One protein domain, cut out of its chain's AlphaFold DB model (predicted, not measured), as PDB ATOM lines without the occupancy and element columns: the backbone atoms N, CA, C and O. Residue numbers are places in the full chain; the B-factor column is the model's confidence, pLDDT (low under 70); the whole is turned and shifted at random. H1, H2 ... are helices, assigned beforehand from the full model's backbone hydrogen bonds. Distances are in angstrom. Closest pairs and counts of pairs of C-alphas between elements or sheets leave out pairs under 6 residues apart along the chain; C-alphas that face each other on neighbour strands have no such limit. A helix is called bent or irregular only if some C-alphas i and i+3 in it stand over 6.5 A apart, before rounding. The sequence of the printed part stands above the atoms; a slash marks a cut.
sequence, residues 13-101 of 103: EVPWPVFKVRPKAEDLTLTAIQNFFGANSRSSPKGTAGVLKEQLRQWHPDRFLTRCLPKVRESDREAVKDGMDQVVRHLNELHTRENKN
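AT A GLANCE: This is residues 13 to 101 of the 103 residues of an uncharacterized protein of Schizopora paradoxa (UniProt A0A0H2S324). One long helix, H4, runs the length of the domain, and three shorter helices pack on it: H2 and H3 follow one another along one side, running back against H4, while H1 sits on another side and meets H4 steeply. Residues 13 to 29, with no named element, make a loop on the same side of H4 as H1. The printed part has 89 residues with four named helices, H1, H2, H3 and H4 in chain order, and no named strand; the class is all helix. The whole is compact, with a radius of gyration of the C-alphas of 13.1 A, yet elongated in outline, spanning 41 by 24 by 21 A.

IN THESE COORDINATES: Start at C-alpha 13, at (12.772, 0.130, 8.620), and pass residues 13 to 29 to reach H1, residues 30 to 41, which runs 16.0 A from C-alpha 30 at (6.226, -16.957, 15.821). Next find H2, residues 47 to 58, 16.8 A long, and then H3, residues 61 to 71, 15.0 A long. H3 is irregular, but only just: C-alphas 67 and 70 are 6.8 A apart. Last comes H4, residues 74 to 100, 39.6 A long, ending with C-alpha 100 at (2.513, -32.211, 8.806). H4 is irregular near its beginning, where C-alphas 75 and 78 are 7.3 A apart.

HOW THE PARTS SIT: Look first at H4, the hub, which touches the three other helices. Its residues 77 to 85 touch H3, the closest C-alphas being those of Leu 69 and Arg 77 at 6.3 A; the two form a helical hairpin, at a shallow tilt of 30 degrees, opposite ways. Its residues 88 to 99 touch H2, at a shallow tilt of 29 degrees, opposite ways, closest at the C-alphas of Leu 52 and His 95, 5.8 A apart. Its residues 87 to 94 touch residues 30 to 34 of H1, closest at the C-alphas of Leu 30 and His 90, 5.4 A apart; the tilt of 67 degrees is steep, only just short of about perpendicular, and they run the same way. Residues 37 to 41 of H1 touch residues 47 to 52 of H2 at a steep tilt of 67 degrees, closest at the C-alphas of Ser 41 and Thr 48, 5.2 A apart. H2 and H3 are close but not clearly touching, and H1 and H3 are apart. In H1 and H2 every O i to N i+4 pair is within hydrogen-bond range; in H3 5 of 7 are, and in H4 21 of 23.

THE WHOLE: The two C-alphas farthest apart are those of Glu 74 and Asn 101, at 41.3 A. The printed part has no cut, and its three links between helices are tight. Mean pLDDT of the printed part is 90.5; look to residues 100 to 101 for values under 70.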
ATOM      1  N   GLU A  13      13.239  -0.225   9.961       92.12
ATOM      2  CA  GLU A  13      12.772   0.130   8.620       92.12
ATOM      3  C   GLU A  13      12.867  -1.049   7.649       92.12
ATOM      4  O   GLU A  13      12.344  -0.987   6.533       92.12
ATOM      5  N   VAL A  14      13.516  -2.139   8.066       92.06
ATOM      6  CA  VAL A  14      13.462  -3.406   7.346       92.06
ATOM      7  C   VAL A  14      12.000  -3.876   7.316       92.06
ATOM      8  O   VAL A  14      11.317  -3.841   8.342       92.06
ATOM      9  N   PRO A  15      11.485  -4.320   6.155       91.88
ATOM     10  CA  PRO A  15      10.098  -4.755   6.007       91.88
ATOM     11  C   PRO A  15       9.896  -6.158   6.596       91.88
ATOM     12  O   PRO A  15       9.656  -7.126   5.872       91.88
ATOM     13  N   TRP A  16      10.041  -6.276   7.912       95.38
ATOM     14  CA  TRP A  16       9.801  -7.507   8.654       95.38
ATOM     15  C   TRP A  16       8.357  -7.993   8.468       95.38
ATOM     16  O   TRP A  16       7.446  -7.171   8.340       95.38
ATOM     17  N   PRO A  17       8.108  -9.315   8.476       94.25
ATOM     18  CA  PRO A  17       6.786  -9.876   8.215       94.25
ATOM     19  C   PRO A  17       5.914  -9.834   9.477       94.25
ATOM     20  O   PRO A  17       5.517 -10.862  10.018       94.25
ATOM     21  N   VAL A  18       5.649  -8.628   9.976       95.06
ATOM     22  CA  VAL A  18       4.818  -8.353  11.153       95.06
ATOM     23  C   VAL A  18       3.999  -7.081  10.923       95.06
ATOM     24  O   VAL A  18       4.426  -6.165  10.225       95.06
ATOM     25  N   PHE A  19       2.819  -6.978  11.535       92.81
ATOM     26  CA  PHE A  19       1.945  -5.798  11.419       92.81
ATOM     27  C   PHE A  19       2.360  -4.651  12.354       92.81
ATOM     28  O   PHE A  19       1.543  -4.116  13.103       92.81
ATOM     29  N   LYS A  20       3.642  -4.277  12.345       91.25
ATOM     30  CA  LYS A  20       4.176  -3.145  13.115       91.25
ATOM     31  C   LYS A  20       4.967  -2.219  12.201       91.25
ATOM     32  O   LYS A  20       5.748  -2.677  11.379       91.25
ATOM     33  N   VAL A  21       4.776  -0.909  12.376       87.88
ATOM     34  CA  VAL A  21       5.434   0.128  11.554       87.88
ATOM     35  C   VAL A  21       6.934   0.228  11.847       87.88
ATOM     36  O   VAL A  21       7.713   0.515  10.948       87.88
ATOM     37  N   ARG A  22       7.335  -0.003  13.102       91.44
ATOM     38  CA  ARG A  22       8.733  -0.048  13.548       91.44
ATOM     39  C   ARG A  22       8.934  -1.214  14.517       91.44
ATOM     40  O   ARG A  22       8.897  -1.001  15.730       91.44
ATOM     41  N   PRO A  23       9.042  -2.446  14.009       92.75
ATOM     42  CA  PRO A  23       9.188  -3.624  14.852       92.75
ATOM     43  C   PRO A  23      10.577  -3.667  15.486       92.75
ATOM     44  O   PRO A  23      11.573  -3.323  14.853       92.75
ATOM     45  N   LYS A  24      10.630  -4.103  16.741       93.94
ATOM     46  CA  LYS A  24      11.862  -4.459  17.450       93.94
ATOM     47  C   LYS A  24      12.168  -5.944  17.251       93.94
ATOM     48  O   LYS A  24      11.295  -6.697  16.832       93.94
ATOM     49  N   ALA A  25      13.378  -6.380  17.593       92.75
ATOM     50  CA  ALA A  25      13.753  -7.795  17.505       92.75
ATOM     51  C   ALA A  25      12.781  -8.704  18.283       92.75
ATOM     52  O   ALA A  25      12.324  -9.715  17.765       92.75
ATOM     53  N   GLU A  26      12.362  -8.276  19.475       94.12
ATOM     54  CA  GLU A  26      11.389  -8.982  20.322       94.12
ATOM     55  C   GLU A  26      10.001  -9.141  19.676       94.12
ATOM     56  O   GLU A  26       9.225 -10.007  20.071       94.12
ATOM     57  N   ASP A  27       9.675  -8.320  18.673       95.19
ATOM     58  CA  ASP A  27       8.392  -8.383  17.977       95.19
ATOM     59  C   ASP A  27       8.344  -9.486  16.915       95.19
ATOM     60  O   ASP A  27       7.252  -9.854  16.471       95.19
ATOM     61  N   LEU A  28       9.497 -10.039  16.518       96.00
ATOM     62  CA  LEU A  28       9.635 -11.087  15.499       96.00
ATOM     63  C   LEU A  28       9.258 -12.475  16.039       96.00
ATOM     64  O   LEU A  28       9.917 -13.473  15.774       96.00
ATOM     65  N   THR A  29       8.168 -12.538  16.797       96.44
ATOM     66  CA  THR A  29       7.653 -13.772  17.388       96.44
ATOM     67  C   THR A  29       6.980 -14.666  16.348       96.44
ATOM     68  O   THR A  29       6.392 -14.189  15.373       96.44
ATOM     69  N   LEU A  30       6.956 -15.973  16.624       95.12
ATOM     70  CA  LEU A  30       6.226 -16.957  15.821       95.12
ATOM     71  C   LEU A  30       4.772 -16.536  15.557       95.12
ATOM     72  O   LEU A  30       4.321 -16.581  14.416       95.12
ATOM     73  N   THR A  31       4.054 -16.087  16.588       95.06
ATOM     74  CA  THR A  31       2.645 -15.676  16.483       95.06
ATOM     75  C   THR A  31       2.466 -14.455  15.583       95.06
ATOM     76  O   THR A  31       1.554 -14.428  14.756       95.06
ATOM     77  N   ALA A  32       3.332 -13.445  15.702       95.50
ATOM     78  CA  ALA A  32       3.258 -12.247  14.865       95.50
ATOM     79  C   ALA A  32       3.487 -12.582  13.382       95.50
ATOM     80  O   ALA A  32       2.728 -12.135  12.520       95.50
ATOM     81  N   ILE A  33       4.479 -13.431  13.110       94.75
ATOM     82  CA  ILE A  33       4.825 -13.895  11.765       94.75
ATOM     83  C   ILE A  33       3.721 -14.791  11.187       94.75
ATOM     84  O   ILE A  33       3.329 -14.635  10.029       94.75
ATOM     85  N   GLN A  34       3.162 -15.694  11.997       93.31
ATOM     86  CA  GLN A  34       2.035 -16.539  11.607       93.31
ATOM     87  C   GLN A  34       0.816 -15.701  11.221       93.31
ATOM     88  O   GLN A  34       0.213 -15.950  10.179       93.31
ATOM     89  N   ASN A  35       0.476 -14.685  12.015       92.56
ATOM     90  CA  ASN A  35      -0.642 -13.792  11.718       92.56
ATOM     91  C   ASN A  35      -0.419 -13.016  10.414       92.56
ATOM     92  O   ASN A  35      -1.348 -12.884   9.614       92.56
ATOM     93  N   PHE A  36       0.805 -12.536  10.176       92.75
ATOM     94  CA  PHE A  36       1.161 -11.829   8.948       92.75
ATOM     95  C   PHE A  36       0.954 -12.700   7.707       92.75
ATOM     96  O   PHE A  36       0.235 -12.314   6.781       92.75
ATOM     97  N   PHE A  37       1.518 -13.909   7.698       88.94
ATOM     98  CA  PHE A  37       1.393 -14.800   6.546       88.94
ATOM     99  C   PHE A  37       0.013 -15.434   6.420       88.94
ATOM    100  O   PHE A  37      -0.469 -15.562   5.301       88.94
ATOM    101  N   GLY A  38      -0.659 -15.753   7.526       85.81
ATOM    102  CA  GLY A  38      -2.033 -16.258   7.514       85.81
ATOM    103  C   GLY A  38      -3.034 -15.232   6.977       85.81
ATOM    104  O   GLY A  38      -3.994 -15.581   6.293       85.81
ATOM    105  N   ALA A  39      -2.812 -13.939   7.214       83.44
ATOM    106  CA  ALA A  39      -3.599 -12.898   6.562       83.44
ATOM    107  C   ALA A  39      -3.326 -12.831   5.052       83.44
ATOM    108  O   ALA A  39      -4.272 -12.704   4.277       83.44
ATOM    109  N   ASN A  40      -2.062 -12.968   4.646       78.12
ATOM    110  CA  ASN A  40      -1.648 -12.857   3.248       78.12
ATOM    111  C   ASN A  40      -1.904 -14.134   2.414       78.12
ATOM    112  O   ASN A  40      -1.945 -14.067   1.189       78.12
ATOM    113  N   SER A  41      -2.076 -15.301   3.045       82.81
ATOM    114  CA  SER A  41      -2.309 -16.575   2.349       82.81
ATOM    115  C   SER A  41      -3.772 -16.836   2.004       82.81
ATOM    116  O   SER A  41      -4.032 -17.587   1.067       82.81
ATOM    117  N   ARG A  42      -4.727 -16.195   2.696       75.75
ATOM    118  CA  ARG A  42      -6.178 -16.401   2.505       75.75
ATOM    119  C   ARG A  42      -6.675 -16.136   1.081       75.75
ATOM    120  O   ARG A  42      -7.673 -16.718   0.677       75.75
ATOM    121  N   SER A  43      -5.992 -15.279   0.330       75.44
ATOM    122  CA  SER A  43      -6.306 -14.958  -1.068       75.44
ATOM    123  C   SER A  43      -5.344 -15.602  -2.071       75.44
ATOM    124  O   SER A  43      -5.477 -15.385  -3.275       75.44
ATOM    125  N   SER A  44      -4.359 -16.379  -1.606       81.81
ATOM    126  CA  SER A  44      -3.336 -16.952  -2.477       81.81
ATOM    127  C   SER A  44      -3.819 -18.255  -3.121       81.81
ATOM    128  O   SER A  44      -4.152 -19.199  -2.400       81.81
ATOM    129  N   PRO A  45      -3.750 -18.394  -4.460       79.88
ATOM    130  CA  PRO A  45      -4.111 -19.637  -5.149       79.88
ATOM    131  C   PRO A  45      -3.167 -20.805  -4.819       79.88
ATOM    132  O   PRO A  45      -3.460 -21.948  -5.150       79.88
ATOM    133  N   LYS A  46      -2.025 -20.531  -4.172       80.50
ATOM    134  CA  LYS A  46      -1.027 -21.531  -3.758       80.50
ATOM    135  C   LYS A  46      -1.288 -22.104  -2.357       80.50
ATOM    136  O   LYS A  46      -0.548 -22.987  -1.925       80.50
ATOM    137  N   GLY A  47      -2.285 -21.580  -1.640       83.50
ATOM    138  CA  GLY A  47      -2.560 -21.926  -0.245       83.50
ATOM    139  C   GLY A  47      -1.439 -21.523   0.724       83.50
ATOM    140  O   GLY A  47      -0.416 -20.950   0.338       83.50
ATOM    141  N   THR A  48      -1.624 -21.828   2.009       86.19
ATOM    142  CA  THR A  48      -0.689 -21.435   3.077       86.19
ATOM    143  C   THR A  48       0.693 -22.071   2.911       86.19
ATOM    144  O   THR A  48       1.692 -21.354   2.934       86.19
ATOM    145  N   ALA A  49       0.774 -23.380   2.644       85.38
ATOM    146  CA  ALA A  49       2.050 -24.074   2.447       85.38
ATOM    147  C   ALA A  49       2.869 -23.494   1.275       85.38
ATOM    148  O   ALA A  49       4.078 -23.280   1.400       85.38
ATOM    149  N   GLY A  50       2.211 -23.173   0.155       88.38
ATOM    150  CA  GLY A  50       2.859 -22.561  -1.003       88.38
ATOM    151  C   GLY A  50       3.393 -21.159  -0.707       88.38
ATOM    152  O   GLY A  50       4.537 -20.859  -1.046       88.38
ATOM    153  N   VAL A  51       2.613 -20.325  -0.013       90.38
ATOM    154  CA  VAL A  51       3.055 -18.987   0.417       90.38
ATOM    155  C   VAL A  51       4.261 -19.085   1.350       90.38
ATOM    156  O   VAL A  51       5.254 -18.397   1.126       90.38
ATOM    157  N   LEU A  52       4.230 -19.969   2.349       91.19
ATOM    158  CA  LEU A  52       5.350 -20.145   3.280       91.19
ATOM    159  C   LEU A  52       6.632 -20.587   2.563       91.19
ATOM    160  O   LEU A  52       7.704 -20.055   2.847       91.19
ATOM    161  N   LYS A  53       6.534 -21.491   1.580       90.50
ATOM    162  CA  LYS A  53       7.678 -21.917   0.757       90.50
ATOM    163  C   LYS A  53       8.293 -20.760  -0.037       90.50
ATOM    164  O   LYS A  53       9.514 -20.657  -0.145       90.50
ATOM    165  N   GLU A  54       7.470 -19.875  -0.593       91.94
ATOM    166  CA  GLU A  54       7.957 -18.689  -1.309       91.94
ATOM    167  C   GLU A  54       8.633 -17.692  -0.378       91.94
ATOM    168  O   GLU A  54       9.680 -17.135  -0.715       91.94
ATOM    169  N   GLN A  55       8.072 -17.511   0.813       92.44
ATOM    170  CA  GLN A  55       8.620 -16.614   1.818       92.44
ATOM    171  C   GLN A  55       9.944 -17.139   2.374       92.44
ATOM    172  O   GLN A  55      10.884 -16.360   2.489       92.44
ATOM    173  N   LEU A  56      10.095 -18.451   2.574       93.19
ATOM    174  CA  LEU A  56      11.390 -19.068   2.890       93.19
ATOM    175  C   LEU A  56      12.455 -18.761   1.829       93.19
ATOM    176  O   LEU A  56      13.596 -18.459   2.163       93.19
ATOM    177  N   ARG A  57      12.086 -18.771   0.543       92.31
ATOM    178  CA  ARG A  57      13.007 -18.396  -0.541       92.31
ATOM    179  C   ARG A  57      13.337 -16.903  -0.527       92.31
ATOM    180  O   ARG A  57      14.449 -16.530  -0.886       92.31
ATOM    181  N   GLN A  58      12.388 -16.045  -0.164       92.06
ATOM    182  CA  GLN A  58      12.585 -14.595  -0.099       92.06
ATOM    183  C   GLN A  58      13.470 -14.178   1.083       92.06
ATOM    184  O   GLN A  58      14.338 -13.325   0.911       92.06
ATOM    185  N   TRP A  59      13.256 -14.798   2.242       93.69
ATOM    186  CA  TRP A  59      13.993 -14.555   3.482       93.69
ATOM    187  C   TRP A  59      15.273 -15.385   3.603       93.69
ATOM    188  O   TRP A  59      15.989 -15.250   4.588       93.69
ATOM    189  N   HIS A  60      15.592 -16.209   2.600       91.62
ATOM    190  CA  HIS A  60      16.839 -16.962   2.563       91.62
ATOM    191  C   HIS A  60      18.046 -16.021   2.736       91.62
ATOM    192  O   HIS A  60      18.108 -15.012   2.020       91.62
ATOM    193  N   PRO A  61      19.029 -16.362   3.593       90.12
ATOM    194  CA  PRO A  61      20.144 -15.481   3.934       90.12
ATOM    195  C   PRO A  61      20.872 -14.939   2.713       90.12
ATOM    196  O   PRO A  61      21.030 -13.733   2.585       90.12
ATOM    197  N   ASP A  62      21.204 -15.798   1.749       90.50
ATOM    198  CA  ASP A  62      21.864 -15.372   0.509       90.50
ATOM    199  C   ASP A  62      21.098 -14.262  -0.238       90.50
ATOM    200  O   ASP A  62      21.669 -13.249  -0.636       90.50
ATOM    201  N   ARG A  63      19.772 -14.386  -0.364       90.56
ATOM    202  CA  ARG A  63      18.960 -13.408  -1.100       90.56
ATOM    203  C   ARG A  63      18.677 -12.160  -0.285       90.56
ATOM    204  O   ARG A  63      18.696 -11.056  -0.834       90.56
ATOM    205  N   PHE A  64      18.354 -12.335   0.990       92.00
ATOM    206  CA  PHE A  64      17.994 -11.233   1.863       92.00
ATOM    207  C   PHE A  64      19.219 -10.380   2.183       92.00
ATOM    208  O   PHE A  64      19.191  -9.173   1.953       92.00
ATOM    209  N   LEU A  65      20.319 -10.992   2.624       89.81
ATOM    210  CA  LEU A  65      21.519 -10.275   3.043       89.81
ATOM    211  C   LEU A  65      22.175  -9.545   1.871       89.81
ATOM    212  O   LEU A  65      22.469  -8.360   2.008       89.81
ATOM    213  N   THR A  66      22.291 -10.180   0.700       90.69
ATOM    214  CA  THR A  66      22.854  -9.541  -0.505       90.69
ATOM    215  C   THR A  66      22.079  -8.287  -0.923       90.69
ATOM    216  O   THR A  66      22.662  -7.331  -1.425       90.69
ATOM    217  N   ARG A  67      20.759  -8.245  -0.696       89.75
ATOM    218  CA  ARG A  67      19.911  -7.100  -1.074       89.75
ATOM    219  C   ARG A  67      19.726  -6.070   0.040       89.75
ATOM    220  O   ARG A  67      19.478  -4.903  -0.265       89.75
ATOM    221  N   CYS A  68      19.759  -6.508   1.297       89.56
ATOM    222  CA  CYS A  68      19.398  -5.710   2.464       89.56
ATOM    223  C   CYS A  68      20.630  -5.146   3.182       89.56
ATOM    224  O   CYS A  68      20.671  -3.946   3.431       89.56
ATOM    225  N   LEU A  69      21.668  -5.954   3.447       90.19
ATOM    226  CA  LEU A  69      22.830  -5.519   4.239       90.19
ATOM    227  C   LEU A  69      23.569  -4.285   3.695       90.19
ATOM    228  O   LEU A  69      23.956  -3.461   4.525       90.19
ATOM    229  N   PRO A  70      23.754  -4.091   2.370       91.56
ATOM    230  CA  PRO A  70      24.395  -2.874   1.854       91.56
ATOM    231  C   PRO A  70      23.624  -1.598   2.219       91.56
ATOM    232  O   PRO A  70      24.201  -0.534   2.426       91.56
ATOM    233  N   LYS A  71      22.301  -1.710   2.371       91.75
ATOM    234  CA  LYS A  71      21.407  -0.600   2.719       91.75
ATOM    235  C   LYS A  71      21.335  -0.358   4.220       91.75
ATOM    236  O   LYS A  71      20.972   0.740   4.627       91.75
ATOM    237  N   VAL A  72      21.677  -1.359   5.029       94.12
ATOM    238  CA  VAL A  72      21.589  -1.311   6.490       94.12
ATOM    239  C   VAL A  72      22.810  -0.617   7.086       94.12
ATOM    240  O   VAL A  72      23.953  -0.908   6.712       94.12
ATOM    241  N   ARG A  73      22.555   0.289   8.035       94.56
ATOM    242  CA  ARG A  73      23.575   0.926   8.880       94.56
ATOM    243  C   ARG A  73      24.463  -0.130   9.505       94.56
ATOM    244  O   ARG A  73      23.957  -1.121  10.015       94.56
ATOM    245  N   GLU A  74      25.769   0.099   9.527       93.25
ATOM    246  CA  GLU A  74      26.720  -0.879  10.062       93.25
ATOM    247  C   GLU A  74      26.360  -1.345  11.482       93.25
ATOM    248  O   GLU A  74      26.346  -2.548  11.736       93.25
ATOM    249  N   SER A  75      25.941  -0.411  12.343       94.38
ATOM    250  CA  SER A  75      25.502  -0.675  13.720       94.38
ATOM    251  C   SER A  75      24.308  -1.627  13.840       94.38
ATOM    252  O   SER A  75      24.163  -2.289  14.859       94.38
ATOM    253  N   ASP A  76      23.458  -1.705  12.814       95.62
ATOM    254  CA  ASP A  76      22.242  -2.524  12.815       95.62
ATOM    255  C   ASP A  76      22.421  -3.845  12.048       95.62
ATOM    256  O   ASP A  76      21.525  -4.689  12.059       95.62
ATOM    257  N   ARG A  77      23.556  -4.063  11.368       93.81
ATOM    258  CA  ARG A  77      23.752  -5.239  10.500       93.81
ATOM    259  C   ARG A  77      23.661  -6.555  11.255       93.81
ATOM    260  O   ARG A  77      23.105  -7.506  10.714       93.81
ATOM    261  N   GLU A  78      24.217  -6.618  12.460       95.12
ATOM    262  CA  GLU A  78      24.153  -7.819  13.297       95.12
ATOM    263  C   GLU A  78      22.713  -8.098  13.736       95.12
ATOM    264  O   GLU A  78      22.180  -9.159  13.429       95.12
ATOM    265  N   ALA A  79      22.025  -7.089  14.278       95.38
ATOM    266  CA  ALA A  79      20.616  -7.203  14.648       95.38
ATOM    267  C   ALA A  79      19.721  -7.620  13.464       95.38
ATOM    268  O   ALA A  79      18.797  -8.414  13.626       95.38
ATOM    269  N   VAL A  80      19.991  -7.120  12.251       95.31
ATOM    270  CA  VAL A  80      19.253  -7.511  11.038       95.31
ATOM    271  C   VAL A  80      19.547  -8.956  10.625       95.31
ATOM    272  O   VAL A  80      18.636  -9.635  10.150       95.31
ATOM    273  N   LYS A  81      20.773  -9.460  10.796       95.19
ATOM    274  CA  LYS A  81      21.072 -10.883  10.556       95.19
ATOM    275  C   LYS A  81      20.305 -11.762  11.538       95.19
ATOM    276  O   LYS A  81      19.581 -12.651  11.101       95.19
ATOM    277  N   ASP A  82      20.359 -11.430  12.823       95.69
ATOM    278  CA  ASP A  82      19.669 -12.178  13.876       95.69
ATOM    279  C   ASP A  82      18.150 -12.173  13.676       95.69
ATOM    280  O   ASP A  82      17.495 -13.212  13.764       95.69
ATOM    281  N   GLY A  83      17.571 -11.015  13.345       95.75
ATOM    282  CA  GLY A  83      16.146 -10.903  13.040       95.75
ATOM    283  C   GLY A  83      15.743 -11.729  11.817       95.75
ATOM    284  O   GLY A  83      14.693 -12.373  11.814       95.75
ATOM    285  N   MET A  84      16.586 -11.771  10.783       95.62
ATOM    286  CA  MET A  84      16.352 -12.608   9.607       95.62
ATOM    287  C   MET A  84      16.408 -14.097   9.968       95.62
ATOM    288  O   MET A  84      15.525 -14.845   9.548       95.62
ATOM    289  N   ASP A  85      17.375 -14.521  10.783       95.31
ATOM    290  CA  ASP A  85      17.474 -15.908  11.243       95.31
ATOM    291  C   ASP A  85      16.241 -16.315  12.061       95.31
ATOM    292  O   ASP A  85      15.690 -17.403  11.858       95.31
ATOM    293  N   GLN A  86      15.730 -15.421  12.914       95.75
ATOM    294  CA  GLN A  86      14.471 -15.634  13.633       95.75
ATOM    295  C   GLN A  86      13.291 -15.816  12.670       95.75
ATOM    296  O   GLN A  86      12.531 -16.779  12.798       95.75
ATOM    297  N   VAL A  87      13.159 -14.950  11.659       95.56
ATOM    298  CA  VAL A  87      12.090 -15.063  10.654       95.56
ATOM    299  C   VAL A  87      12.179 -16.381   9.887       95.56
ATOM    300  O   VAL A  87      11.166 -17.067   9.739       95.56
ATOM    301  N   VAL A  88      13.368 -16.773   9.425       95.06
ATOM    302  CA  VAL A  88      13.581 -18.032   8.693       95.06
ATOM    303  C   VAL A  88      13.257 -19.237   9.573       95.06
ATOM    304  O   VAL A  88      12.603 -20.178   9.114       95.06
ATOM    305  N   ARG A  89      13.657 -19.214  10.847       95.31
ATOM    306  CA  ARG A  89      13.323 -20.263  11.815       95.31
ATOM    307  C   ARG A  89      11.810 -20.407  11.978       95.31
ATOM    308  O   ARG A  89      11.293 -21.516  11.858       95.31
ATOM    309  N   HIS A  90      11.101 -19.303  12.198       95.81
ATOM    310  CA  HIS A  90       9.647 -19.313  12.362       95.81
ATOM    311  C   HIS A  90       8.918 -19.736  11.085       95.81
ATOM    312  O   HIS A  90       7.992 -20.540  11.142       95.81
ATOM    313  N   LEU A  91       9.371 -19.281   9.917       94.06
ATOM    314  CA  LEU A  91       8.844 -19.727   8.629       94.06
ATOM    315  C   LEU A  91       9.016 -21.237   8.416       94.06
ATOM    316  O   LEU A  91       8.084 -21.889   7.949       94.06
ATOM    317  N   ASN A  92      10.171 -21.805   8.771       93.69
ATOM    318  CA  ASN A  92      10.414 -23.247   8.671       93.69
ATOM    319  C   ASN A  92       9.519 -24.043   9.623       93.69
ATOM    320  O   ASN A  92       8.991 -25.093   9.246       93.69
ATOM    321  N   GLU A  93       9.321 -23.544  10.841       94.44
ATOM    322  CA  GLU A  93       8.419 -24.142  11.822       94.44
ATOM    323  C   GLU A  93       6.972 -24.153  11.312       94.44
ATOM    324  O   GLU A  93       6.334 -25.207  11.307       94.44
ATOM    325  N   LEU A  94       6.481 -23.019  10.804       92.69
ATOM    326  CA  LEU A  94       5.148 -22.910  10.207       92.69
ATOM    327  C   LEU A  94       5.008 -23.813   8.980       92.69
ATOM    328  O   LEU A  94       4.052 -24.574   8.888       92.69
ATOM    329  N   HIS A  95       5.981 -23.797   8.067       90.75
ATOM    330  CA  HIS A  95       5.951 -24.639   6.872       90.75
ATOM    331  C   HIS A  95       5.934 -26.128   7.241       90.75
ATOM    332  O   HIS A  95       5.198 -26.908   6.642       90.75
ATOM    333  N   THR A  96       6.700 -26.534   8.254       91.00
ATOM    334  CA  THR A  96       6.697 -27.916   8.746       91.00
ATOM    335  C   THR A  96       5.348 -28.291   9.356       91.00
ATOM    336  O   THR A  96       4.868 -29.390   9.099       91.00
ATOM    337  N   ARG A  97       4.721 -27.401  10.137       89.94
ATOM    338  CA  ARG A  97       3.386 -27.627  10.719       89.94
ATOM    339  C   ARG A  97       2.316 -27.786   9.647       89.94
ATOM    340  O   ARG A  97       1.558 -28.743   9.714       89.94
ATOM    341  N   GLU A  98       2.310 -26.917   8.641       84.69
ATOM    342  CA  GLU A  98       1.352 -26.986   7.531       84.69
ATOM    343  C   GLU A  98       1.531 -28.262   6.694       84.69
ATOM    344  O   GLU A  98       0.551 -28.898   6.338       84.69
ATOM    345  N   ASN A  99       2.771 -28.694   6.422       78.19
ATOM    346  CA  ASN A  99       3.009 -29.949   5.694       78.19
ATOM    347  C   ASN A  99       2.721 -31.206   6.535       78.19
ATOM    348  O   ASN A  99       2.422 -32.256   5.975       78.19
ATOM    349  N   LYS A 100       2.845 -31.123   7.868       68.81
ATOM    350  CA  LYS A 100       2.513 -32.211   8.806       68.81
ATOM    351  C   LYS A 100       1.042 -32.253   9.201       68.81
ATOM    352  O   LYS A 100       0.648 -33.218   9.847       68.81
ATOM    353  N   ASN A 101       0.259 -31.249   8.822       52.78
ATOM    354  CA  ASN A 101      -1.189 -31.257   8.929       52.78
ATOM    355  C   ASN A 101      -1.787 -31.469   7.528       52.78
ATOM    356  O   ASN A 101      -2.410 -30.548   6.988       52.78
TER     357      ASN A 101